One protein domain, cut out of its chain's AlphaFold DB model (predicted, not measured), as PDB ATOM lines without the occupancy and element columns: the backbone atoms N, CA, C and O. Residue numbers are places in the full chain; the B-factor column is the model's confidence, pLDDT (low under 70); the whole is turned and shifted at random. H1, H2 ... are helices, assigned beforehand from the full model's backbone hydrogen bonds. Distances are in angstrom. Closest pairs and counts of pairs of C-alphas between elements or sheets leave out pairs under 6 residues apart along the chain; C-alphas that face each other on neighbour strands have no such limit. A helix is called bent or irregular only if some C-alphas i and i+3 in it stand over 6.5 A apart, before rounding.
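What this domain is: This is residues 17 to 213 of the 279 residues of an uncharacterized protein of Selaginella moellendorffii (UniProt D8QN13). The long helix H6 folds back on itself as a V of two arms, H6a and H6b, and the long helix H2 packs on both arms in the middle. H3 starts out from residues 121 to 129 of H5, meeting it with residues 67 to 68 and packing on H6a with residues 69 to 77, H7 runs loosely beside H6b, and residues 17 to 25, 82 to 110 and 112 to 120 stick out. The printed part has 197 residues, with seven named helices, H1 to H7 in order, and no named strand: the class is all helix. The whole is loose, with a radius of gyration of the C-alphas of 20.8 A, and spans 54 by 54 by 37 A.

How they stand to each other: The hub is H6, residues 136 to 186, assigned as one helix by its hydrogen bonds but bent: C-alphas 162 and 165 are 9.8 A apart. Its arms H6a, residues 136 to 162, and H6b, residues 165 to 186, touch, the closest C-alphas being those of Leu 160 and Phe 168, 6.6 A apart; they run opposite ways at a shallow tilt of 29 degrees. H6a has a kink of 26 degrees near residue 155. H2, residues 30 to 60, touches H6a at a shallow tilt of 31 degrees, opposite ways, closest at the C-alphas of Leu 47 and Ala 148, 5.7 A. H2 touches H6b at a steep tilt of 50 degrees, the same way, closest at the C-alphas of Ser 45 and Ser 175, 4.3 A. H3, residues 66 to 88, touches H6a with residues 69 to 77 alone, at a steep tilt of 55 degrees, closest at the C-alphas of Asn 73 and Ala 146, 5.7 A. H5, residues 115 to 134, touches H3 about perpendicular, at 84 degrees, closest at the C-alphas of Ala 68 and Ile 125, 4.8 A. H5 and H6a touch only at the corner, closest at the C-alphas of Ala 132 and Glu 138, 5.4 A. H4, residues 96 to 111, and H5 are close but not clearly touching, with the C-alphas of Phe 111 and Val 118 closest at 7.0 A. H7, residues 194 to 212, and H6b are close but not clearly touching, at a shallow tilt of 17 degrees, opposite ways, with the C-alphas of Ala 166 and Ser 210 closest at 8.0 A. H1, residues 17 to 28, and H2 only just touch, only at the corner, with 3 pairs of C-alphas within 8 A, closest at Leu 26 and Trp 32, 6.0 A. Every O i to N i+4 pair is within hydrogen-bond range in H1, H2, H4, H6b and H7; in H3 it is 18 of 19, in H5 15 of 16, in H6a 19 of 23.

Where its parts are: H6a measures 39.7 A from first to last C-alpha, H6b 31.0 A, H2 45.1 A and H3 32.3 A. H1 begins at C-alpha 17 (42.957, 47.972, 36.738), H6a at C-alpha 136 (26.484, 24.831, -2.499), and H7 ends at C-alpha 212 (17.207, 15.735, 48.825).

The domain as a whole: The C-alphas farthest apart, those of Gln 18 and Asn 116, are 63.3 A apart. The printed part has no cut and no long link. The mean pLDDT of the printed part is 70.9, and 82 residues are under 70, among them residues 17 to 30, 58 to 72, 106 to 124 and 126 to 139.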
ATOM      1  N   GLN A  17      43.052  48.437  35.358       63.19
ATOM      2  CA  GLN A  17      42.957  47.972  36.738       63.19
ATOM      3  C   GLN A  17      41.487  47.815  37.153       63.19
ATOM      4  O   GLN A  17      41.113  46.755  37.653       63.19
ATOM      5  N   GLN A  18      40.630  48.798  36.858       58.38
ATOM      6  CA  GLN A  18      39.187  48.733  37.107       58.38
ATOM      7  C   GLN A  18      38.512  47.613  36.316       58.38
ATOM      8  O   GLN A  18      37.734  46.858  36.895       58.38
ATOM      9  N   GLN A  19      38.860  47.416  35.040       56.06
ATOM     10  CA  GLN A  19      38.382  46.273  34.256       56.06
ATOM     11  C   GLN A  19      38.744  44.948  34.928       56.06
ATOM     12  O   GLN A  19      37.893  44.070  35.035       56.06
ATOM     13  N   ARG A  20      39.972  44.806  35.445       64.88
ATOM     14  CA  ARG A  20      40.408  43.601  36.170       64.88
ATOM     15  C   ARG A  20      39.687  43.413  37.503       64.88
ATOM     16  O   ARG A  20      39.430  42.268  37.881       64.88
ATOM     17  N   VAL A  21      39.349  44.495  38.203       67.62
ATOM     18  CA  VAL A  21      38.617  44.439  39.479       67.62
ATOM     19  C   VAL A  21      37.147  44.084  39.242       67.62
ATOM     20  O   VAL A  21      36.623  43.212  39.932       67.62
ATOM     21  N   ILE A  22      36.509  44.660  38.219       64.19
ATOM     22  CA  ILE A  22      35.131  44.344  37.817       64.19
ATOM     23  C   ILE A  22      35.041  42.901  37.311       64.19
ATOM     24  O   ILE A  22      34.153  42.172  37.743       64.19
ATOM     25  N   LEU A  23      35.993  42.442  36.485       61.47
ATOM     26  CA  LEU A  23      36.051  41.042  36.045       61.47
ATOM     27  C   LEU A  23      36.198  40.091  37.238       61.47
ATOM     28  O   LEU A  23      35.492  39.089  37.321       61.47
ATOM     29  N   LYS A  24      37.092  40.411  38.185       58.84
ATOM     30  CA  LYS A  24      37.263  39.627  39.415       58.84
ATOM     31  C   LYS A  24      35.997  39.626  40.266       58.84
ATOM     32  O   LYS A  24      35.641  38.576  40.786       58.84
ATOM     33  N   TRP A  25      35.315  40.757  40.411       56.31
ATOM     34  CA  TRP A  25      34.095  40.872  41.210       56.31
ATOM     35  C   TRP A  25      32.908  40.121  40.576       56.31
ATOM     36  O   TRP A  25      32.172  39.413  41.275       56.31
ATOM     37  N   LEU A  26      32.789  40.189  39.245       53.97
ATOM     38  CA  LEU A  26      31.792  39.474  38.443       53.97
ATOM     39  C   LEU A  26      32.034  37.954  38.450       53.97
ATOM     40  O   LEU A  26      31.094  37.180  38.587       53.97
ATOM     41  N   VAL A  27      33.292  37.508  38.376       59.16
ATOM     42  CA  VAL A  27      33.661  36.078  38.409       59.16
ATOM     43  C   VAL A  27      33.657  35.495  39.830       59.16
ATOM     44  O   VAL A  27      33.423  34.301  40.002       59.16
ATOM     45  N   SER A  28      33.897  36.303  40.864       66.38
ATOM     46  CA  SER A  28      34.018  35.827  42.254       66.38
ATOM     47  C   SER A  28      32.666  35.629  42.950       66.38
ATOM     48  O   SER A  28      32.520  34.767  43.818       66.38
ATOM     49  N   SER A  29      31.640  36.384  42.556       67.06
ATOM     50  CA  SER A  29      30.339  36.340  43.223       67.06
ATOM     51  C   SER A  29      29.575  35.038  42.914       67.06
ATOM     52  O   SER A  29      29.322  34.748  41.742       67.06
ATOM     53  N   PRO A  30      29.103  34.278  43.922       67.31
ATOM     54  CA  PRO A  30      28.402  33.006  43.702       67.31
ATOM     55  C   PRO A  30      27.125  33.156  42.859       67.31
ATOM     56  O   PRO A  30      26.794  32.269  42.078       67.31
ATOM     57  N   LYS A  31      26.454  34.314  42.943       70.44
ATOM     58  CA  LYS A  31      25.266  34.650  42.139       70.44
ATOM     59  C   LYS A  31      25.600  34.772  40.646       70.44
ATOM     60  O   LYS A  31      24.933  34.175  39.812       70.44
ATOM     61  N   TRP A  32      26.667  35.496  40.312       73.44
ATOM     62  CA  TRP A  32      27.103  35.705  38.928       73.44
ATOM     63  C   TRP A  32      27.714  34.447  38.312       73.44
ATOM     64  O   TRP A  32      27.494  34.183  37.135       73.44
ATOM     65  N   ARG A  33      28.389  33.614  39.113       66.69
ATOM     66  CA  ARG A  33      28.837  32.279  38.685       66.69
ATOM     67  C   ARG A  33      27.664  31.377  38.306       66.69
ATOM     68  O   ARG A  33      27.734  30.710  37.282       66.69
ATOM     69  N   ALA A  34      26.587  31.390  39.093       70.38
ATOM     70  CA  ALA A  34      25.377  30.636  38.782       70.38
ATOM     71  C   ALA A  34      24.691  31.159  37.510       70.38
ATOM     72  O   ALA A  34      24.319  30.369  36.652       70.38
ATOM     73  N   VAL A  35      24.582  32.480  37.341       73.75
ATOM     74  CA  VAL A  35      24.014  33.082  36.119       73.75
ATOM     75  C   VAL A  35      24.868  32.769  34.888       73.75
ATOM     76  O   VAL A  35      24.324  32.414  33.847       73.75
ATOM     77  N   ALA A  36      26.196  32.835  34.999       73.12
ATOM     78  CA  ALA A  36      27.105  32.474  33.913       73.12
ATOM     79  C   ALA A  36      27.018  30.981  33.563       73.12
ATOM     80  O   ALA A  36      26.999  30.631  32.387       73.12
ATOM     81  N   ALA A  37      26.909  30.106  34.567       72.62
ATOM     82  CA  ALA A  37      26.681  28.675  34.381       72.62
ATOM     83  C   ALA A  37      25.344  28.382  33.692       72.62
ATOM     84  O   ALA A  37      25.293  27.565  32.777       72.62
ATOM     85  N   LEU A  38      24.275  29.076  34.094       78.44
ATOM     86  CA  LEU A  38      22.963  28.971  33.461       78.44
ATOM     87  C   LEU A  38      23.010  29.459  32.013       78.44
ATOM     88  O   LEU A  38      22.547  28.749  31.126       78.44
ATOM     89  N   GLY A  39      23.621  30.617  31.758       80.25
ATOM     90  CA  GLY A  39      23.810  31.143  30.406       80.25
ATOM     91  C   GLY A  39      24.601  30.179  29.520       80.25
ATOM     92  O   GLY A  39      24.168  29.859  28.418       80.25
ATOM     93  N   LEU A  40      25.710  29.641  30.031       78.38
ATOM     94  CA  LEU A  40      26.514  28.633  29.342       78.38
ATOM     95  C   LEU A  40      25.716  27.346  29.077       78.38
ATOM     96  O   LEU A  40      25.784  26.802  27.977       78.38
ATOM     97  N   GLY A  41      24.920  26.892  30.047       79.31
ATOM     98  CA  GLY A  41      24.013  25.756  29.895       79.31
ATOM     99  C   GLY A  41      22.960  25.986  28.808       79.31
ATOM    100  O   GLY A  41      22.692  25.080  28.025       79.31
ATOM    101  N   GLN A  42      22.422  27.200  28.679       86.12
ATOM    102  CA  GLN A  42      21.491  27.531  27.594       86.12
ATOM    103  C   GLN A  42      22.171  27.545  26.220       86.12
ATOM    104  O   GLN A  42      21.590  27.063  25.250       86.12
ATOM    105  N   VAL A  43      23.418  28.017  26.124       82.69
ATOM    106  CA  VAL A  43      24.193  27.909  24.874       82.69
ATOM    107  C   VAL A  43      24.408  26.442  24.498       82.69
ATOM    108  O   VAL A  43      24.172  26.066  23.353       82.69
ATOM    109  N   VAL A  44      24.800  25.601  25.460       79.69
ATOM    110  CA  VAL A  44      24.969  24.152  25.254       79.69
ATOM    111  C   VAL A  44      23.658  23.506  24.799       79.69
ATOM    112  O   VAL A  44      23.643  22.774  23.816       79.69
ATOM    113  N   SER A  45      22.551  23.843  25.456       83.56
ATOM    114  CA  SER A  45      21.200  23.394  25.119       83.56
ATOM    115  C   SER A  45      20.802  23.740  23.676       83.56
ATOM    116  O   SER A  45      20.314  22.889  22.934       83.56
ATOM    117  N   LEU A  46      21.034  24.981  23.245       81.25
ATOM    118  CA  LEU A  46      20.731  25.418  21.879       81.25
ATOM    119  C   LEU A  46      21.618  24.726  20.836       81.25
ATOM    120  O   LEU A  46      21.132  24.360  19.767       81.25
ATOM    121  N   LEU A  47      22.897  24.494  21.150       81.31
ATOM    122  CA  LEU A  47      23.816  23.737  20.292       81.31
ATOM    123  C   LEU A  47      23.367  22.285  20.097       81.31
ATOM    124  O   LEU A  47      23.417  21.778  18.973       81.31
ATOM    125  N   VAL A  48      22.919  21.621  21.166       81.44
ATOM    126  CA  VAL A  48      22.382  20.251  21.097       81.44
ATOM    127  C   VAL A  48      21.128  20.219  20.228       81.44
ATOM    128  O   VAL A  48      21.021  19.386  19.327       81.44
ATOM    129  N   THR A  49      20.230  21.187  20.413       83.25
ATOM    130  CA  THR A  49      19.013  21.308  19.601       83.25
ATOM    131  C   THR A  49      19.340  21.515  18.120       83.25
ATOM    132  O   THR A  49      18.828  20.794  17.262       83.25
ATOM    133  N   ALA A  50      20.230  22.462  17.807       77.88
ATOM    134  CA  ALA A  50      20.649  22.752  16.437       77.88
ATOM    135  C   ALA A  50      21.319  21.538  15.774       77.88
ATOM    136  O   ALA A  50      21.040  21.232  14.617       77.88
ATOM    137  N   THR A  51      22.148  20.801  16.520       79.81
ATOM    138  CA  THR A  51      22.757  19.544  16.056       79.81
ATOM    139  C   THR A  51      21.682  18.515  15.693       79.81
ATOM    140  O   THR A  51      21.759  17.906  14.626       79.81
ATOM    141  N   GLY A  52      20.664  18.333  16.542       77.38
ATOM    142  CA  GLY A  52      19.588  17.365  16.314       77.38
ATOM    143  C   GLY A  52      18.754  17.667  15.065       77.38
ATOM    144  O   GLY A  52      18.488  16.766  14.264       77.38
ATOM    145  N   PHE A  53      18.400  18.938  14.843       74.62
ATOM    146  CA  PHE A  53      17.681  19.357  13.633       74.62
ATOM    147  C   PHE A  53      18.525  19.204  12.371       74.62
ATOM    148  O   PHE A  53      18.037  18.664  11.380       74.62
ATOM    149  N   THR A  54      19.790  19.623  12.406       73.62
ATOM    150  CA  THR A  54      20.675  19.505  11.244       73.62
ATOM    151  C   THR A  54      20.979  18.044  10.915       73.62
ATOM    152  O   THR A  54      20.958  17.671   9.747       73.62
ATOM    153  N   SER A  55      21.166  17.180  11.921       70.94
ATOM    154  CA  SER A  55      21.317  15.734  11.701       70.94
ATOM    155  C   SER A  55      20.062  15.130  11.058       70.94
ATOM    156  O   SER A  55      20.164  14.385  10.084       70.94
ATOM    157  N   SER A  56      18.875  15.529  11.527       71.31
ATOM    158  CA  SER A  56      17.592  15.090  10.959       71.31
ATOM    159  C   SER A  56      17.373  15.590   9.527       71.31
ATOM    160  O   SER A  56      16.800  14.874   8.709       71.31
ATOM    161  N   PHE A  57      17.826  16.806   9.213       70.56
ATOM    162  CA  PHE A  57      17.771  17.375   7.866       70.56
ATOM    163  C   PHE A  57      18.684  16.605   6.900       70.56
ATOM    164  O   PHE A  57      18.220  16.147   5.862       70.56
ATOM    165  N   LEU A  58      19.939  16.352   7.286       67.12
ATOM    166  CA  LEU A  58      20.885  15.560   6.485       67.12
ATOM    167  C   LEU A  58      20.401  14.118   6.256       67.12
ATOM    168  O   LEU A  58      20.566  13.575   5.167       67.12
ATOM    169  N   ALA A  59      19.769  13.504   7.260       66.12
ATOM    170  CA  ALA A  59      19.209  12.159   7.130       66.12
ATOM    171  C   ALA A  59      18.039  12.089   6.129       66.12
ATOM    172  O   ALA A  59      17.809  11.038   5.533       66.12
ATOM    173  N   ARG A  60      17.300  13.191   5.937       64.81
ATOM    174  CA  ARG A  60      16.190  13.286   4.973       64.81
ATOM    175  C   ARG A  60      16.659  13.441   3.528       64.81
ATOM    176  O   ARG A  60      15.976  12.952   2.638       64.81
ATOM    177  N   GLU A  61      17.828  14.036   3.313       65.69
ATOM    178  CA  GLU A  61      18.477  14.159   1.996       65.69
ATOM    179  C   GLU A  61      19.170  12.853   1.540       65.69
ATOM    180  O   GLU A  61      19.913  12.828   0.564       65.69
ATOM    181  N   GLY A  62      18.953  11.732   2.242       56.28
ATOM    182  CA  GLY A  62      19.508  10.421   1.879       56.28
ATOM    183  C   GLY A  62      20.987  10.236   2.237       56.28
ATOM    184  O   GLY A  62      21.565   9.183   1.961       56.28
ATOM    185  N   VAL A  63      21.601  11.215   2.907       57.44
ATOM    186  CA  VAL A  63      22.974  11.121   3.412       57.44
ATOM    187  C   VAL A  63      22.967  10.387   4.756       57.44
ATOM    188  O   VAL A  63      23.048  10.972   5.838       57.44
ATOM    189  N   HIS A  64      22.860   9.059   4.702       53.66
ATOM    190  CA  HIS A  64      23.003   8.190   5.870       53.66
ATOM    191  C   HIS A  64      24.477   8.046   6.255       53.66
ATOM    192  O   HIS A  64      25.105   7.027   5.982       53.66
ATOM    193  N   ALA A  65      25.049   9.068   6.888       59.31
ATOM    194  CA  ALA A  65      26.416   8.973   7.390       59.31
ATOM    195  C   ALA A  65      26.580   9.607   8.785       59.31
ATOM    196  O   ALA A  65      27.291  10.608   8.923       59.31
ATOM    197  N   PRO A  66      25.992   9.011   9.847       56.75
ATOM    198  CA  PRO A  66      26.348   9.343  11.234       56.75
ATOM    199  C   PRO A  66      27.870   9.299  11.448       56.75
ATOM    200  O   PRO A  66      28.446  10.131  12.147       56.75
ATOM    201  N   THR A  67      28.540   8.377  10.757       57.31
ATOM    202  CA  THR A  67      29.993   8.211  10.754       57.31
ATOM    203  C   THR A  67      30.724   9.391  10.096       57.31
ATOM    204  O   THR A  67      31.765   9.803  10.601       57.31
ATOM    205  N   ALA A  68      30.177  10.007   9.035       60.97
ATOM    206  CA  ALA A  68      30.763  11.211   8.416       60.97
ATOM    207  C   ALA A  68      30.600  12.444   9.313       60.97
ATOM    208  O   ALA A  68      31.525  13.244   9.462       60.97
ATOM    209  N   GLN A  69      29.433  12.559   9.957       63.25
ATOM    210  CA  GLN A  69      29.138  13.600  10.941       63.25
ATOM    211  C   GLN A  69      30.109  13.529  12.134       63.25
ATOM    212  O   GLN A  69      30.666  14.551  12.545       63.25
ATOM    213  N   ALA A  70      30.376  12.323  12.644       66.88
ATOM    214  CA  ALA A  70      31.353  12.091  13.704       66.88
ATOM    215  C   ALA A  70      32.799  12.327  13.229       66.88
ATOM    216  O   ALA A  70      33.583  12.957  13.941       66.88
ATOM    217  N   PHE A  71      33.148  11.891  12.014       66.19
ATOM    218  CA  PHE A  71      34.486  12.056  11.436       66.19
ATOM    219  C   PHE A  71      34.917  13.525  11.365       66.19
ATOM    220  O   PHE A  71      36.003  13.862  11.837       66.19
ATOM    221  N   CYS A  72      34.070  14.415  10.838       66.06
ATOM    222  CA  CYS A  72      34.386  15.846  10.765       66.06
ATOM    223  C   CYS A  72      34.614  16.466  12.146       66.06
ATOM    224  O   CYS A  72      35.527  17.275  12.328       66.06
ATOM    225  N   ASN A  73      33.815  16.059  13.132       70.50
ATOM    226  CA  ASN A  73      33.979  16.504  14.506       70.50
ATOM    227  C   ASN A  73      35.309  16.013  15.109       70.50
ATOM    228  O   ASN A  73      36.068  16.813  15.663       70.50
ATOM    229  N   TYR A  74      35.641  14.730  14.942       67.00
ATOM    230  CA  TYR A  74      36.920  14.181  15.401       67.00
ATOM    231  C   TYR A  74      38.117  14.820  14.691       67.00
ATOM    232  O   TYR A  74      39.120  15.102  15.344       67.00
ATOM    233  N   ALA A  75      38.012  15.119  13.393       71.38
ATOM    234  CA  ALA A  75      39.052  15.808  12.635       71.38
ATOM    235  C   ALA A  75      39.292  17.235  13.162       71.38
ATOM    236  O   ALA A  75      40.439  17.620  13.395       71.38
ATOM    237  N   LEU A  76      38.231  18.007  13.424       70.12
ATOM    238  CA  LEU A  76      38.343  19.354  13.998       70.12
ATOM    239  C   LEU A  76      38.915  19.335  15.419       70.12
ATOM    240  O   LEU A  76      39.798  20.134  15.737       70.12
ATOM    241  N   LEU A  77      38.465  18.406  16.264       69.75
ATOM    242  CA  LEU A  77      39.024  18.199  17.602       69.75
ATOM    243  C   LEU A  77      40.505  17.822  17.531       69.75
ATOM    244  O   LEU A  77      41.314  18.404  18.250       69.75
ATOM    245  N   ALA A  78      40.882  16.897  16.650       71.31
ATOM    246  CA  ALA A  78      42.271  16.494  16.464       71.31
ATOM    247  C   ALA A  78      43.140  17.673  16.008       71.31
ATOM    248  O   ALA A  78      44.234  17.859  16.539       71.31
ATOM    249  N   ILE A  79      42.643  18.512  15.095       76.19
ATOM    250  CA  ILE A  79      43.354  19.714  14.658       76.19
ATOM    251  C   ILE A  79      43.476  20.699  15.816       76.19
ATOM    252  O   ILE A  79      44.589  21.076  16.159       76.19
ATOM    253  N   VAL A  80      42.387  21.113  16.462       71.88
ATOM    254  CA  VAL A  80      42.452  22.190  17.462       71.88
ATOM    255  C   VAL A  80      43.083  21.718  18.771       71.88
ATOM    256  O   VAL A  80      44.045  22.326  19.242       71.88
ATOM    257  N   CYS A  81      42.605  20.615  19.350       68.31
ATOM    258  CA  CYS A  81      43.175  20.067  20.581       68.31
ATOM    259  C   CYS A  81      44.599  19.555  20.347       68.31
ATOM    260  O   CYS A  81      45.471  19.804  21.180       68.31
ATOM    261  N   GLY A  82      44.865  18.915  19.204       69.25
ATOM    262  CA  GLY A  82      46.218  18.509  18.825       69.25
ATOM    263  C   GLY A  82      47.152  19.707  18.682       69.25
ATOM    264  O   GLY A  82      48.228  19.694  19.277       69.25
ATOM    265  N   SER A  83      46.722  20.781  18.011       69.19
ATOM    266  CA  SER A  83      47.487  22.038  17.904       69.19
ATOM    267  C   SER A  83      47.789  22.637  19.275       69.19
ATOM    268  O   SER A  83      48.928  23.011  19.553       69.19
ATOM    269  N   ILE A  84      46.802  22.687  20.173       71.31
ATOM    270  CA  ILE A  84      46.982  23.215  21.532       71.31
ATOM    271  C   ILE A  84      47.985  22.365  22.321       71.31
ATOM    272  O   ILE A  84      48.845  22.921  23.006       71.31
ATOM    273  N   VAL A  85      47.912  21.037  22.225       69.69
ATOM    274  CA  VAL A  85      48.854  20.120  22.889       69.69
ATOM    275  C   VAL A  85      50.261  20.236  22.287       69.69
ATOM    276  O   VAL A  85      51.241  20.248  23.035       69.69
ATOM    277  N   LEU A  86      50.372  20.390  20.966       74.19
ATOM    278  CA  LEU A  86      51.634  20.613  20.251       74.19
ATOM    279  C   LEU A  86      52.302  21.931  20.662       74.19
ATOM    280  O   LEU A  86      53.509  21.946  20.898       74.19
ATOM    281  N   ILE A  87      51.522  23.004  20.812       71.94
ATOM    282  CA  ILE A  87      52.017  24.337  21.186       71.94
ATOM    283  C   ILE A  87      52.336  24.412  22.684       71.94
ATOM    284  O   ILE A  87      53.380  24.936  23.068       71.94
ATOM    285  N   LYS A  88      51.462  23.890  23.555       69.81
ATOM    286  CA  LYS A  88      51.623  24.015  25.016       69.81
ATOM    287  C   LYS A  88      52.506  22.934  25.642       69.81
ATOM    288  O   LYS A  88      52.865  23.081  26.808       69.81
ATOM    289  N   ARG A  89      52.830  21.860  24.905       62.72
ATOM    290  CA  ARG A  89      53.661  20.719  25.349       62.72
ATOM    291  C   ARG A  89      53.412  20.315  26.818       62.72
ATOM    292  O   ARG A  89      54.363  20.228  27.601       62.72
ATOM    293  N   PRO A  90      52.154  20.098  27.246       57.25
ATOM    294  CA  PRO A  90      51.885  19.731  28.628       57.25
ATOM    295  C   PRO A  90      52.559  18.392  28.949       57.25
ATOM    296  O   PRO A  90      52.569  17.476  28.127       57.25
ATOM    297  N   LYS A  91      53.125  18.258  30.155       48.75
ATOM    298  CA  LYS A  91      53.697  16.986  30.623       48.75
ATOM    299  C   LYS A  91      52.562  15.978  30.804       48.75
ATOM    300  O   LYS A  91      51.860  16.002  31.816       48.75
ATOM    301  N   ILE A  92      52.356  15.130  29.800       57.09
ATOM    302  CA  ILE A  92      51.329  14.090  29.811       57.09
ATOM    303  C   ILE A  92      51.715  13.079  30.894       57.09
ATOM    304  O   ILE A  92      52.765  12.446  30.829       57.09
ATOM    305  N   LYS A  93      50.885  12.976  31.937       54.47
ATOM    306  CA  LYS A  93      51.125  12.087  33.088       54.47
ATOM    307  C   LYS A  93      50.856  10.614  32.764       54.47
ATOM    308  O   LYS A  93      51.265   9.742  33.522       54.47
ATOM    309  N   VAL A  94      50.152  10.359  31.663       64.56
ATOM    310  CA  VAL A  94      49.776   9.027  31.195       64.56
ATOM    311  C   VAL A  94      50.712   8.637  30.046       64.56
ATOM    312  O   VAL A  94      50.909   9.437  29.130       64.56
ATOM    313  N   PRO A  95      51.321   7.445  30.079       68.44
ATOM    314  CA  PRO A  95      52.217   7.013  29.021       68.44
ATOM    315  C   PRO A  95      51.471   6.861  27.686       68.44
ATOM    316  O   PRO A  95      50.350   6.360  27.641       68.44
ATOM    317  N   TRP A  96      52.107   7.285  26.592       71.06
ATOM    318  CA  TRP A  96      51.513   7.371  25.249       71.06
ATOM    319  C   TRP A  96      50.876   6.056  24.753       71.06
ATOM    320  O   TRP A  96      49.879   6.094  24.037       71.06
ATOM    321  N   TYR A  97      51.391   4.897  25.183       71.00
ATOM    322  CA  TYR A  97      50.859   3.579  24.817       71.00
ATOM    323  C   TYR A  97      49.452   3.309  25.368       71.00
ATOM    324  O   TYR A  97      48.705   2.538  24.773       71.00
ATOM    325  N   ALA A  98      49.053   3.954  26.469       71.44
ATOM    326  CA  ALA A  98      47.704   3.807  27.014       71.44
ATOM    327  C   ALA A  98      46.657   4.456  26.099       71.44
ATOM    328  O   ALA A  98      45.559   3.932  25.956       71.44
ATOM    329  N   PHE A  99      47.013   5.557  25.429       73.31
ATOM    330  CA  PHE A  99      46.161   6.170  24.409       73.31
ATOM    331  C   PHE A  99      46.081   5.312  23.152       73.31
ATOM    332  O   PHE A  99      45.030   5.257  22.531       73.31
ATOM    333  N   LEU A 100      47.166   4.617  22.801       73.12
ATOM    334  CA  LEU A 100      47.177   3.696  21.669       73.12
ATOM    335  C   LEU A 100      46.267   2.490  21.938       73.12
ATOM    336  O   LEU A 100      45.444   2.158  21.096       73.12
ATOM    337  N   LEU A 101      46.334   1.897  23.135       73.38
ATOM    338  CA  LEU A 101      45.409   0.834  23.545       73.38
ATOM    339  C   LEU A 101      43.957   1.324  23.627       73.38
ATOM    340  O   LEU A 101      43.064   0.615  23.181       73.38
ATOM    341  N   LEU A 102      43.713   2.531  24.148       73.44
ATOM    342  CA  LEU A 102      42.372   3.118  24.187       73.44
ATOM    343  C   LEU A 102      41.824   3.380  22.778       73.44
ATOM    344  O   LEU A 102      40.663   3.095  22.533       73.44
ATOM    345  N   ALA A 103      42.656   3.868  21.854       68.62
ATOM    346  CA  ALA A 103      42.278   4.079  20.459       68.62
ATOM    347  C   ALA A 103      41.983   2.755  19.743       68.62
ATOM    348  O   ALA A 103      41.020   2.678  18.992       68.62
ATOM    349  N   VAL A 104      42.768   1.703  20.002       70.25
ATOM    350  CA  VAL A 104      42.488   0.358  19.475       70.25
ATOM    351  C   VAL A 104      41.172  -0.171  20.036       70.25
ATOM    352  O   VAL A 104      40.349  -0.635  19.266       70.25
ATOM    353  N   VAL A 105      40.930  -0.057  21.344       71.44
ATOM    354  CA  VAL A 105      39.674  -0.516  21.961       71.44
ATOM    355  C   VAL A 105      38.468   0.283  21.466       71.44
ATOM    356  O   VAL A 105      37.430  -0.314  21.218       71.44
ATOM    357  N   ASP A 106      38.590   1.601  21.301       66.31
ATOM    358  CA  ASP A 106      37.517   2.459  20.780       66.31
ATOM    359  C   ASP A 106      37.201   2.138  19.310       66.31
ATOM    360  O   ASP A 106      36.037   2.026  18.934       66.31
ATOM    361  N   VAL A 107      38.226   1.894  18.486       61.19
ATOM    362  CA  VAL A 107      38.050   1.452  17.094       61.19
ATOM    363  C   VAL A 107      37.465   0.037  17.037       61.19
ATOM    364  O   VAL A 107      36.496  -0.197  16.328       61.19
ATOM    365  N   GLU A 108      37.977  -0.915  17.808       58.44
ATOM    366  CA  GLU A 108      37.432  -2.278  17.853       58.44
ATOM    367  C   GLU A 108      35.967  -2.266  18.339       58.44
ATOM    368  O   GLU A 108      35.102  -2.877  17.717       58.44
ATOM    369  N   ALA A 109      35.637  -1.495  19.379       60.47
ATOM    370  CA  ALA A 109      34.273  -1.397  19.907       60.47
ATOM    371  C   ALA A 109      33.289  -0.718  18.938       60.47
ATOM    372  O   ALA A 109      32.118  -1.100  18.904       60.47
ATOM    373  N   ASN A 110      33.749   0.252  18.142       59.47
ATOM    374  CA  ASN A 110      32.912   0.948  17.161       59.47
ATOM    375  C   ASN A 110      32.820   0.214  15.806       59.47
ATOM    376  O   ASN A 110      31.860   0.440  15.072       59.47
ATOM    377  N   PHE A 111      33.782  -0.657  15.464       57.53
ATOM    378  CA  PHE A 111      33.945  -1.197  14.102       57.53
ATOM    379  C   PHE A 111      34.005  -2.737  13.992       57.53
ATOM    380  O   PHE A 111      34.174  -3.254  12.884       57.53
ATOM    381  N   LEU A 112      33.818  -3.508  15.074       51.34
ATOM    382  CA  LEU A 112      33.783  -4.988  15.050       51.34
ATOM    383  C   LEU A 112      32.483  -5.582  14.456       51.34
ATOM    384  O   LEU A 112      31.849  -6.474  15.017       51.34
ATOM    385  N   GLY A 113      32.105  -5.105  13.271       52.91
ATOM    386  CA  GLY A 113      30.996  -5.598  12.453       52.91
ATOM    387  C   GLY A 113      31.417  -5.999  11.034       52.91
ATOM    388  O   GLY A 113      30.624  -5.865  10.115       52.91
ATOM    389  N   GLY A 114      32.652  -6.470  10.821       54.53
ATOM    390  CA  GLY A 114      33.095  -7.105   9.568       54.53
ATOM    391  C   GLY A 114      33.941  -6.222   8.634       54.53
ATOM    392  O   GLY A 114      33.580  -5.098   8.301       54.53
ATOM    393  N   SER A 115      35.064  -6.762   8.142       55.62
ATOM    394  CA  SER A 115      36.085  -6.038   7.356       55.62
ATOM    395  C   SER A 115      35.595  -5.363   6.063       55.62
ATOM    396  O   SER A 115      36.260  -4.456   5.574       55.62
ATOM    397  N   ASN A 116      34.439  -5.757   5.516       58.53
ATOM    398  CA  ASN A 116      33.842  -5.123   4.331       58.53
ATOM    399  C   ASN A 116      32.951  -3.913   4.669       58.53
ATOM    400  O   ASN A 116      32.707  -3.078   3.801       58.53
ATOM    401  N   VAL A 117      32.491  -3.793   5.919       57.44
ATOM    402  CA  VAL A 117      31.648  -2.680   6.386       57.44
ATOM    403  C   VAL A 117      32.481  -1.411   6.551       57.44
ATOM    404  O   VAL A 117      32.065  -0.349   6.116       57.44
ATOM    405  N   VAL A 118      33.715  -1.541   7.042       61.00
ATOM    406  CA  VAL A 118      34.646  -0.415   7.227       61.00
ATOM    407  C   VAL A 118      34.970   0.284   5.902       61.00
ATOM    408  O   VAL A 118      34.936   1.510   5.818       61.00
ATOM    409  N   LEU A 119      35.251  -0.482   4.842       58.78
ATOM    410  CA  LEU A 119      35.510   0.081   3.514       58.78
ATOM    411  C   LEU A 119      34.251   0.748   2.931       58.78
ATOM    412  O   LEU A 119      34.357   1.796   2.295       58.78
ATOM    413  N   GLY A 120      33.074   0.165   3.188       64.19
ATOM    414  CA  GLY A 120      31.776   0.747   2.845       64.19
ATOM    415  C   GLY A 120      31.527   2.078   3.554       64.19
ATOM    416  O   GLY A 120      31.191   3.054   2.892       64.19
ATOM    417  N   ASP A 121      31.786   2.158   4.859       65.56
ATOM    418  CA  ASP A 121      31.633   3.383   5.647       65.56
ATOM    419  C   ASP A 121      32.591   4.478   5.176       65.56
ATOM    420  O   ASP A 121      32.160   5.606   4.949       65.56
ATOM    421  N   PHE A 122      33.872   4.167   4.942       65.31
ATOM    422  CA  PHE A 122      34.820   5.146   4.394       65.31
ATOM    423  C   PHE A 122      34.407   5.649   3.010       65.31
ATOM    424  O   PHE A 122      34.550   6.841   2.722       65.31
ATOM    425  N   LEU A 123      33.871   4.769   2.164       67.81
ATOM    426  CA  LEU A 123      33.375   5.144   0.846       67.81
ATOM    427  C   LEU A 123      32.123   6.025   0.948       67.81
ATOM    428  O   LEU A 123      32.038   7.030   0.248       67.81
ATOM    429  N   VAL A 124      31.190   5.700   1.844       68.88
ATOM    430  CA  VAL A 124      29.980   6.495   2.110       68.88
ATOM    431  C   VAL A 124      30.340   7.863   2.696       68.88
ATOM    432  O   VAL A 124      29.780   8.878   2.279       68.88
ATOM    433  N   ILE A 125      31.317   7.931   3.603       70.94
ATOM    434  CA  ILE A 125      31.849   9.190   4.147       70.94
ATOM    435  C   ILE A 125      32.487  10.025   3.033       70.94
ATOM    436  O   ILE A 125      32.194  11.212   2.902       70.94
ATOM    437  N   GLY A 126      33.333   9.412   2.203       68.62
ATOM    438  CA  GLY A 126      33.971  10.096   1.080       68.62
ATOM    439  C   GLY A 126      32.956  10.616   0.061       68.62
ATOM    440  O   GLY A 126      33.033  11.774  -0.346       68.62
ATOM    441  N   ALA A 127      31.976   9.788  -0.308       66.75
ATOM    442  CA  ALA A 127      30.928  10.133  -1.262       66.75
ATOM    443  C   ALA A 127      30.013  11.250  -0.739       66.75
ATOM    444  O   ALA A 127      29.744  12.200  -1.470       66.75
ATOM    445  N   SER A 128      29.589  11.183   0.526       66.56
ATOM    446  CA  SER A 128      28.759  12.226   1.150       66.56
ATOM    447  C   SER A 128      29.491  13.561   1.281       66.56
ATOM    448  O   SER A 128      28.898  14.608   1.028       66.56
ATOM    449  N   MET A 129      30.791  13.542   1.588       69.88
ATOM    450  CA  MET A 129      31.605  14.758   1.636       69.88
ATOM    451  C   MET A 129      31.770  15.386   0.246       69.88
ATOM    452  O   MET A 129      31.630  16.597   0.097       69.88
ATOM    453  N   LEU A 130      32.039  14.572  -0.783       66.00
ATOM    454  CA  LEU A 130      32.149  15.054  -2.163       66.00
ATOM    455  C   LEU A 130      30.816  15.619  -2.669       66.00
ATOM    456  O   LEU A 130      30.806  16.667  -3.312       66.00
ATOM    457  N   TYR A 131      29.709  14.946  -2.342       65.88
ATOM    458  CA  TYR A 131      28.356  15.386  -2.669       65.88
ATOM    459  C   TYR A 131      28.046  16.744  -2.026       65.88
ATOM    460  O   TYR A 131      27.719  17.690  -2.741       65.88
ATOM    461  N   ALA A 132      28.292  16.893  -0.720       64.62
ATOM    462  CA  ALA A 132      28.118  18.164  -0.021       64.62
ATOM    463  C   ALA A 132      29.010  19.281  -0.596       64.62
ATOM    464  O   ALA A 132      28.540  20.397  -0.782       64.62
ATOM    465  N   ILE A 133      30.275  18.998  -0.939       65.12
ATOM    466  CA  ILE A 133      31.183  19.979  -1.572       65.12
ATOM    467  C   ILE A 133      30.679  20.396  -2.961       65.12
ATOM    468  O   ILE A 133      30.835  21.553  -3.352       65.12
ATOM    469  N   SER A 134      30.077  19.471  -3.711       65.44
ATOM    470  CA  SER A 134      29.532  19.755  -5.040       65.44
ATOM    471  C   SER A 134      28.231  20.563  -5.005       65.44
ATOM    472  O   SER A 134      27.891  21.205  -6.001       65.44
ATOM    473  N   ASN A 135      27.530  20.574  -3.866       65.81
ATOM    474  CA  ASN A 135      26.211  21.178  -3.732       65.81
ATOM    475  C   ASN A 135      26.235  22.363  -2.752       65.81
ATOM    476  O   ASN A 135      26.178  22.205  -1.532       65.81
ATOM    477  N   VAL A 136      26.304  23.589  -3.286       66.81
ATOM    478  CA  VAL A 136      26.484  24.831  -2.499       66.81
ATOM    479  C   VAL A 136      25.395  25.035  -1.433       66.81
ATOM    480  O   VAL A 136      25.676  25.612  -0.381       66.81
ATOM    481  N   SER A 137      24.175  24.532  -1.654       66.12
ATOM    482  CA  SER A 137      23.073  24.594  -0.681       66.12
ATOM    483  C   SER A 137      23.265  23.687   0.541       66.12
ATOM    484  O   SER A 137      22.666  23.948   1.583       66.12
ATOM    485  N   GLU A 138      24.106  22.654   0.449       64.81
ATOM    486  CA  GLU A 138      24.316  21.660   1.512       64.81
ATOM    487  C   GLU A 138      25.582  21.915   2.345       64.81
ATOM    488  O   GLU A 138      25.678  21.469   3.493       64.81
ATOM    489  N   ILE A 139      26.522  22.713   1.826       68.38
ATOM    490  CA  ILE A 139      27.747  23.112   2.540       68.38
ATOM    491  C   ILE A 139      27.413  23.855   3.841       68.38
ATOM    492  O   ILE A 139      28.024  23.600   4.880       68.38
ATOM    493  N   GLY A 140      26.438  24.770   3.802       74.06
ATOM    494  CA  GLY A 140      26.060  25.604   4.949       74.06
ATOM    495  C   GLY A 140      25.647  24.787   6.184       74.06
ATOM    496  O   GLY A 140      26.271  24.939   7.238       74.06
ATOM    497  N   PRO A 141      24.646  23.893   6.072       75.38
ATOM    498  CA  PRO A 141      24.253  22.988   7.152       75.38
ATOM    499  C   PRO A 141      25.396  22.101   7.658       75.38
ATOM    500  O   PRO A 141      25.547  21.935   8.868       75.38
ATOM    501  N   PHE A 142      26.243  21.580   6.763       71.19
ATOM    502  CA  PHE A 142      27.358  20.701   7.134       71.19
ATOM    503  C   PHE A 142      28.433  21.430   7.958       71.19
ATOM    504  O   PHE A 142      28.883  20.941   8.997       71.19
ATOM    505  N   VAL A 143      28.802  22.644   7.538       76.12
ATOM    506  CA  VAL A 143      29.744  23.509   8.265       76.12
ATOM    507  C   VAL A 143      29.149  23.963   9.598       76.12
ATOM    508  O   VAL A 143      29.825  23.900  10.627       76.12
ATOM    509  N   GLY A 144      27.876  24.371   9.608       76.56
ATOM    510  CA  GLY A 144      27.166  24.759  10.827       76.56
ATOM    511  C   GLY A 144      27.100  23.623  11.851       76.56
ATOM    512  O   GLY A 144      27.372  23.843  13.031       76.56
ATOM    513  N   PHE A 145      26.826  22.397  11.396       78.19
ATOM    514  CA  PHE A 145      26.846  21.193  12.228       78.19
ATOM    515  C   PHE A 145      28.222  20.948  12.850       78.19
ATOM    516  O   PHE A 145      28.327  20.768  14.065       78.19
ATOM    517  N   ALA A 146      29.283  20.983  12.039       76.81
ATOM    518  CA  ALA A 146      30.643  20.736  12.504       76.81
ATOM    519  C   ALA A 146      31.096  21.776  13.545       76.81
ATOM    520  O   ALA A 146      31.674  21.415  14.571       76.81
ATOM    521  N   LEU A 147      30.782  23.057  13.328       78.25
ATOM    522  CA  LEU A 147      31.095  24.136  14.270       78.25
ATOM    523  C   LEU A 147      30.283  24.046  15.568       78.25
ATOM    524  O   LEU A 147      30.831  24.293  16.648       78.25
ATOM    525  N   ALA A 148      29.000  23.685  15.482       77.25
ATOM    526  CA  ALA A 148      28.144  23.489  16.647       77.25
ATOM    527  C   ALA A 148      28.631  22.309  17.501       77.25
ATOM    528  O   ALA A 148      28.795  22.461  18.712       77.25
ATOM    529  N   GLN A 149      28.949  21.169  16.882       77.94
ATOM    530  CA  GLN A 149      29.510  20.006  17.575       77.94
ATOM    531  C   GLN A 149      30.868  20.315  18.204       77.94
ATOM    532  O   GLN A 149      31.070  20.074  19.393       77.94
ATOM    533  N   PHE A 150      31.768  20.943  17.452       78.06
ATOM    534  CA  PHE A 150      33.067  21.358  17.970       78.06
ATOM    535  C   PHE A 150      32.935  22.271  19.202       78.06
ATOM    536  O   PHE A 150      33.572  22.049  20.234       78.06
ATOM    537  N   SER A 151      32.054  23.269  19.119       77.69
ATOM    538  CA  SER A 151      31.769  24.178  20.230       77.69
ATOM    539  C   SER A 151      31.164  23.435  21.424       77.69
ATOM    540  O   SER A 151      31.544  23.696  22.561       77.69
ATOM    541  N   PHE A 152      30.283  22.460  21.191       78.62
ATOM    542  CA  PHE A 152      29.699  21.632  22.246       78.62
ATOM    543  C   PHE A 152      30.780  20.859  23.019       78.62
ATOM    544  O   PHE A 152      30.856  20.983  24.243       78.62
ATOM    545  N   TYR A 153      31.685  20.157  22.328       75.19
ATOM    546  CA  TYR A 153      32.776  19.418  22.979       75.19
ATOM    547  C   TYR A 153      33.751  20.312  23.754       75.19
ATOM    548  O   TYR A 153      34.360  19.849  24.719       75.19
ATOM    549  N   LEU A 154      33.887  21.589  23.383       79.06
ATOM    550  CA  LEU A 154      34.680  22.557  24.145       79.06
ATOM    551  C   LEU A 154      33.937  23.132  25.355       79.06
ATOM    552  O   LEU A 154      34.553  23.370  26.396       79.06
ATOM    553  N   LEU A 155      32.631  23.368  25.238       74.38
ATOM    554  CA  LEU A 155      31.837  24.004  26.291       74.38
ATOM    555  C   LEU A 155      31.449  23.019  27.399       74.38
ATOM    556  O   LEU A 155      31.376  23.424  28.558       74.38
ATOM    557  N   VAL A 156      31.260  21.734  27.085       78.19
ATOM    558  CA  VAL A 156      30.878  20.708  28.073       78.19
ATOM    559  C   VAL A 156      31.904  20.558  29.211       78.19
ATOM    560  O   VAL A 156      31.495  20.631  30.371       78.19
ATOM    561  N   PRO A 157      33.224  20.427  28.963       73.75
ATOM    562  CA  PRO A 157      34.225  20.374  30.031       73.75
ATOM    563  C   PRO A 157      34.252  21.642  30.890       73.75
ATOM    564  O   PRO A 157      34.397  21.554  32.108       73.75
ATOM    565  N   ILE A 158      34.075  22.818  30.276       72.75
ATOM    566  CA  ILE A 158      34.036  24.111  30.978       72.75
ATOM    567  C   ILE A 158      32.798  24.183  31.881       72.75
ATOM    568  O   ILE A 158      32.898  24.569  33.050       72.75
ATOM    569  N   LEU A 159      31.641  23.764  31.366       71.31
ATOM    570  CA  LEU A 159      30.381  23.730  32.101       71.31
ATOM    571  C   LEU A 159      30.458  22.764  33.290       71.31
ATOM    572  O   LEU A 159      30.087  23.136  34.408       71.31
ATOM    573  N   LEU A 160      30.999  21.563  33.070       71.38
ATOM    574  CA  LEU A 160      31.182  20.548  34.109       71.38
ATOM    575  C   LEU A 160      32.188  20.988  35.180       71.38
ATOM    576  O   LEU A 160      31.927  20.788  36.365       71.38
ATOM    577  N   GLN A 161      33.294  21.637  34.799       71.19
ATOM    578  CA  GLN A 161      34.294  22.143  35.745       71.19
ATOM    579  C   GLN A 161      33.759  23.304  36.601       71.19
ATOM    580  O   GLN A 161      34.141  23.438  37.763       71.19
ATOM    581  N   GLY A 162      32.883  24.145  36.038       65.19
ATOM    582  CA  GLY A 162      32.308  25.295  36.740       65.19
ATOM    583  C   GLY A 162      31.082  24.977  37.603       65.19
ATOM    584  O   GLY A 162      30.891  25.628  38.633       65.19
ATOM    585  N   SER A 163      30.265  24.001  37.188       67.12
ATOM    586  CA  SER A 163      28.863  23.887  37.640       67.12
ATOM    587  C   SER A 163      28.397  22.456  37.950       67.12
ATOM    588  O   SER A 163      27.306  22.279  38.494       67.12
ATOM    589  N   GLY A 164      29.208  21.437  37.642       71.88
ATOM    590  CA  GLY A 164      28.913  20.027  37.924       71.88
ATOM    591  C   GLY A 164      27.882  19.370  36.992       71.88
ATOM    592  O   GLY A 164      27.380  19.975  36.045       71.88
ATOM    593  N   SER A 165      27.562  18.098  37.263       68.12
ATOM    594  CA  SER A 165      26.673  17.263  36.433       68.12
ATOM    595  C   SER A 165      25.205  17.697  36.454       68.12
ATOM    596  O   SER A 165      24.504  17.510  35.467       68.12
ATOM    597  N   ALA A 166      24.736  18.310  37.544       73.62
ATOM    598  CA  ALA A 166      23.349  18.758  37.668       73.62
ATOM    599  C   ALA A 166      22.995  19.847  36.642       73.62
ATOM    600  O   ALA A 166      21.971  19.753  35.973       73.62
ATOM    601  N   MET A 167      23.866  20.847  36.469       73.19
ATOM    602  CA  MET A 167      23.671  21.913  35.477       73.19
ATOM    603  C   MET A 167      23.809  21.402  34.040       73.19
ATOM    604  O   MET A 167      23.080  21.849  33.159       73.19
ATOM    605  N   PHE A 168      24.696  20.431  33.802       77.50
ATOM    606  CA  PHE A 168      24.786  19.759  32.507       77.50
ATOM    607  C   PHE A 168      23.501  18.981  32.186       77.50
ATOM    608  O   PHE A 168      22.922  19.173  31.120       77.50
ATOM    609  N   ASN A 169      22.977  18.191  33.124       79.62
ATOM    610  CA  ASN A 169      21.712  17.476  32.930       79.62
ATOM    611  C   ASN A 169      20.531  18.437  32.738       79.62
ATOM    612  O   ASN A 169      19.676  18.189  31.892       79.62
ATOM    613  N   LEU A 170      20.510  19.562  33.459       79.62
ATOM    614  CA  LEU A 170      19.516  20.610  33.240       79.62
ATOM    615  C   LEU A 170      19.607  21.169  31.812       79.62
ATOM    616  O   LEU A 170      18.575  21.350  31.179       79.62
ATOM    617  N   SER A 171      20.818  21.377  31.277       83.38
ATOM    618  CA  SER A 171      21.000  21.838  29.893       83.38
ATOM    619  C   SER A 171      20.528  20.832  28.838       83.38
ATOM    620  O   SER A 171      19.988  21.238  27.809       83.38
ATOM    621  N   LEU A 172      20.675  19.527  29.096       79.62
ATOM    622  CA  LEU A 172      20.133  18.485  28.218       79.62
ATOM    623  C   LEU A 172      18.602  18.524  28.209       79.62
ATOM    624  O   LEU A 172      17.991  18.521  27.148       79.62
ATOM    625  N   LEU A 173      17.984  18.668  29.382       77.31
ATOM    626  CA  LEU A 173      16.529  18.759  29.502       77.31
ATOM    627  C   LEU A 173      15.954  20.032  28.881       77.31
ATOM    628  O   LEU A 173      14.894  19.993  28.258       77.31
ATOM    629  N   THR A 174      16.643  21.169  29.013       83.19
ATOM    630  CA  THR A 174      16.215  22.390  28.320       83.19
ATOM    631  C   THR A 174      16.384  22.269  26.809       83.19
ATOM    632  O   THR A 174      15.598  22.871  26.082       83.19
ATOM    633  N   SER A 175      17.336  21.471  26.309       83.56
ATOM    634  CA  SER A 175      17.498  21.243  24.864       83.56
ATOM    635  C   SER A 175      16.254  20.596  24.269       83.56
ATOM    636  O   SER A 175      15.784  21.017  23.215       83.56
ATOM    637  N   ASP A 176      15.669  19.628  24.968       81.75
ATOM    638  CA  ASP A 176      14.428  18.994  24.522       81.75
ATOM    639  C   ASP A 176      13.260  19.995  24.474       81.75
ATOM    640  O   ASP A 176      12.387  19.890  23.609       81.75
ATOM    641  N   MET A 177      13.257  21.015  25.345       81.25
ATOM    642  CA  MET A 177      12.300  22.129  25.274       81.25
ATOM    643  C   MET A 177      12.518  23.022  24.068       81.25
ATOM    644  O   MET A 177      11.556  23.372  23.386       81.25
ATOM    645  N   TRP A 178      13.765  23.390  23.786       84.06
ATOM    646  CA  TRP A 178      14.090  24.184  22.605       84.06
ATOM    647  C   TRP A 178      13.753  23.436  21.319       84.06
ATOM    648  O   TRP A 178      13.260  24.050  20.373       84.06
ATOM    649  N   ALA A 179      13.927  22.114  21.298       80.50
ATOM    650  CA  ALA A 179      13.558  21.295  20.155       80.50
ATOM    651  C   ALA A 179      12.057  21.371  19.849       80.50
ATOM    652  O   ALA A 179      11.656  21.602  18.704       80.50
ATOM    653  N   VAL A 180      11.225  21.255  20.886       80.56
ATOM    654  CA  VAL A 180       9.771  21.392  20.756       80.56
ATOM    655  C   VAL A 180       9.358  22.833  20.480       80.56
ATOM    656  O   VAL A 180       8.483  23.047  19.649       80.56
ATOM    657  N   ALA A 181      10.003  23.825  21.092       80.62
ATOM    658  CA  ALA A 181       9.724  25.234  20.825       80.62
ATOM    659  C   ALA A 181       9.985  25.588  19.356       80.62
ATOM    660  O   ALA A 181       9.154  26.235  18.729       80.62
ATOM    661  N   ILE A 182      11.090  25.115  18.772       80.56
ATOM    662  CA  ILE A 182      11.384  25.308  17.346       80.56
ATOM    663  C   ILE A 182      10.363  24.562  16.480       80.56
ATOM    664  O   ILE A 182       9.849  25.132  15.521       80.56
ATOM    665  N   ARG A 183      10.009  23.321  16.825       79.44
ATOM    666  CA  ARG A 183       8.978  22.550  16.109       79.44
ATOM    667  C   ARG A 183       7.601  23.238  16.145       79.44
ATOM    668  O   ARG A 183       6.930  23.329  15.122       79.44
ATOM    669  N   ALA A 184       7.211  23.783  17.291       79.44
ATOM    670  CA  ALA A 184       5.936  24.467  17.473       79.44
ATOM    671  C   ALA A 184       5.906  25.853  16.807       79.44
ATOM    672  O   ALA A 184       4.912  26.218  16.186       79.44
ATOM    673  N   LEU A 185       6.985  26.634  16.936       80.94
ATOM    674  CA  LEU A 185       7.035  28.023  16.469       80.94
ATOM    675  C   LEU A 185       7.451  28.153  15.003       80.94
ATOM    676  O   LEU A 185       6.905  28.999  14.305       80.94
ATOM    677  N   ALA A 186       8.418  27.356  14.543       78.31
ATOM    678  CA  ALA A 186       8.954  27.455  13.184       78.31
ATOM    679  C   ALA A 186       8.263  26.502  12.199       78.31
ATOM    680  O   ALA A 186       8.114  26.850  11.032       78.31
ATOM    681  N   TYR A 187       7.834  25.319  12.656       76.44
ATOM    682  CA  TYR A 187       7.176  24.317  11.803       76.44
ATOM    683  C   TYR A 187       5.657  24.236  12.011       76.44
ATOM    684  O   TYR A 187       4.994  23.496  11.292       76.44
ATOM    685  N   HIS A 188       5.099  25.007  12.956       79.31
ATOM    686  CA  HIS A 188       3.666  25.029  13.281       79.31
ATOM    687  C   HIS A 188       3.052  23.635  13.509       79.31
ATOM    688  O   HIS A 188       1.864  23.422  13.262       79.31
ATOM    689  N   GLU A 189       3.844  22.674  13.994       79.50
ATOM    690  CA  GLU A 189       3.339  21.345  14.338       79.50
ATOM    691  C   GLU A 189       2.595  21.389  15.684       79.50
ATOM    692  O   GLU A 189       3.028  22.038  16.641       79.50
ATOM    693  N   VAL A 190       1.463  20.682  15.759       74.81
ATOM    694  CA  VAL A 190       0.685  20.536  16.996       74.81
ATOM    695  C   VAL A 190       1.476  19.720  18.016       74.81
ATOM    696  O   VAL A 190       1.877  18.591  17.751       74.81
ATOM    697  N   VAL A 191       1.709  20.306  19.190       76.62
ATOM    698  CA  VAL A 191       2.434  19.657  20.287       76.62
ATOM    699  C   VAL A 191       1.460  18.834  21.123       76.62
ATOM    700  O   VAL A 191       0.475  19.367  21.636       76.62
ATOM    701  N   ASP A 192       1.759  17.548  21.298       80.94
ATOM    702  CA  ASP A 192       0.975  16.663  22.154       80.94
ATOM    703  C   ASP A 192       0.953  17.145  23.609       80.94
ATOM    704  O   ASP A 192       1.990  17.421  24.214       80.94
ATOM    705  N   TRP A 193      -0.233  17.166  24.223       79.50
ATOM    706  CA  TRP A 193      -0.410  17.610  25.613       79.50
ATOM    707  C   TRP A 193       0.434  16.810  26.623       79.50
ATOM    708  O   TRP A 193       0.902  17.348  27.629       79.50
ATOM    709  N   LEU A 194       0.679  15.527  26.333       79.75
ATOM    710  CA  LEU A 194       1.487  14.629  27.161       79.75
ATOM    711  C   LEU A 194       2.928  15.132  27.346       79.75
ATOM    712  O   LEU A 194       3.556  14.841  28.365       79.75
ATOM    713  N   TYR A 195       3.427  15.942  26.409       78.50
ATOM    714  CA  TYR A 195       4.735  16.578  26.505       78.50
ATOM    715  C   TYR A 195       4.857  17.471  27.749       78.50
ATOM    716  O   TYR A 195       5.834  17.375  28.494       78.50
ATOM    717  N   PHE A 196       3.839  18.287  28.036       80.00
ATOM    718  CA  PHE A 196       3.842  19.175  29.202       80.00
ATOM    719  C   PHE A 196       3.807  18.390  30.523       80.00
ATOM    720  O   PHE A 196       4.413  18.805  31.513       80.00
ATOM    721  N   VAL A 197       3.157  17.221  30.531       83.06
ATOM    722  CA  VAL A 197       3.106  16.311  31.688       83.06
ATOM    723  C   VAL A 197       4.461  15.638  31.930       83.06
ATOM    724  O   VAL A 197       4.944  15.607  33.067       83.06
ATOM    725  N   ALA A 198       5.105  15.136  30.871       80.56
ATOM    726  CA  ALA A 198       6.454  14.575  30.945       80.56
ATOM    727  C   ALA A 198       7.457  15.624  31.449       80.56
ATOM    728  O   ALA A 198       8.240  15.351  32.361       80.56
ATOM    729  N   PHE A 199       7.362  16.853  30.937       76.31
ATOM    730  CA  PHE A 199       8.194  17.968  31.370       76.31
ATOM    731  C   PHE A 199       8.025  18.292  32.863       76.31
ATOM    732  O   PHE A 199       9.013  18.365  33.598       76.31
ATOM    733  N   GLY A 200       6.781  18.421  33.338       80.50
ATOM    734  CA  GLY A 200       6.501  18.661  34.756       80.50
ATOM    735  C   GLY A 200       7.070  17.561  35.657       80.50
ATOM    736  O   GLY A 200       7.687  17.850  36.681       80.50
ATOM    737  N   THR A 201       6.947  16.302  35.233       83.44
ATOM    738  CA  THR A 201       7.473  15.141  35.969       83.44
ATOM    739  C   THR A 201       8.995  15.194  36.103       83.44
ATOM    740  O   THR A 201       9.534  14.997  37.193       83.44
ATOM    741  N   VAL A 202       9.700  15.513  35.016       79.25
ATOM    742  CA  VAL A 202      11.163  15.623  35.018       79.25
ATOM    743  C   VAL A 202      11.641  16.806  35.867       79.25
ATOM    744  O   VAL A 202      12.583  16.652  36.647       79.25
ATOM    745  N   ALA A 203      10.977  17.963  35.778       74.62
ATOM    746  CA  ALA A 203      11.302  19.131  36.597       74.62
ATOM    747  C   ALA A 203      11.125  18.845  38.099       74.62
ATOM    748  O   ALA A 203      11.972  19.234  38.908       74.62
ATOM    749  N   ILE A 204      10.071  18.114  38.473       82.00
ATOM    750  CA  ILE A 204       9.849  17.667  39.855       82.00
ATOM    751  C   ILE A 204      10.950  16.689  40.277       82.00
ATOM    752  O   ILE A 204      11.552  16.880  41.331       82.00
ATOM    753  N   GLY A 205      11.269  15.689  39.450       80.25
ATOM    754  CA  GLY A 205      12.326  14.712  39.732       80.25
ATOM    755  C   GLY A 205      13.701  15.353  39.954       80.25
ATOM    756  O   GLY A 205      14.385  15.023  40.925       80.25
ATOM    757  N   LEU A 206      14.082  16.325  39.117       70.31
ATOM    758  CA  LEU A 206      15.346  17.059  39.259       70.31
ATOM    759  C   LEU A 206      15.347  17.977  40.489       70.31
ATOM    760  O   LEU A 206      16.360  18.088  41.180       70.31
ATOM    761  N   SER A 207      14.209  18.617  40.775       76.75
ATOM    762  CA  SER A 207      14.047  19.470  41.957       76.75
ATOM    763  C   SER A 207      14.174  18.645  43.235       76.75
ATOM    764  O   SER A 207      14.937  19.009  44.125       76.75
ATOM    765  N   LEU A 208      13.511  17.488  43.302       80.38
ATOM    766  CA  LEU A 208      13.631  16.554  44.421       80.38
ATOM    767  C   LEU A 208      15.068  16.049  44.573       80.38
ATOM    768  O   LEU A 208      15.601  16.084  45.676       80.38
ATOM    769  N   TYR A 209      15.733  15.663  43.484       71.50
ATOM    770  CA  TYR A 209      17.146  15.278  43.517       71.50
ATOM    771  C   TYR A 209      18.050  16.404  44.052       71.50
ATOM    772  O   TYR A 209      18.947  16.155  44.854       71.50
ATOM    773  N   SER A 210      17.803  17.652  43.650       72.38
ATOM    774  CA  SER A 210      18.599  18.800  44.097       72.38
ATOM    775  C   SER A 210      18.325  19.203  45.550       72.38
ATOM    776  O   SER A 210      19.227  19.735  46.196       72.38
ATOM    777  N   TYR A 211      17.107  18.991  46.056       71.81
ATOM    778  CA  TYR A 211      16.734  19.309  47.439       71.81
ATOM    779  C   TYR A 211      17.069  18.182  48.424       71.81
ATOM    780  O   TYR A 211      17.423  18.464  49.566       71.81
ATOM    781  N   PHE A 212      16.979  16.921  47.991       74.88
ATOM    782  CA  PHE A 212      17.207  15.735  48.825       74.88
ATOM    783  C   PHE A 212      18.550  15.037  48.563       74.88
ATOM    784  O   PHE A 212      18.816  14.001  49.170       74.88
ATOM    785  N   GLY A 213      19.403  15.586  47.691       53.78
ATOM    786  CA  GLY A 213      20.760  15.088  47.460       53.78
ATOM    787  C   GLY A 213      21.512  14.918  48.783       53.78
ATOM    788  O   GLY A 213      21.624  15.861  49.565       53.78
TER     789      GLY A 213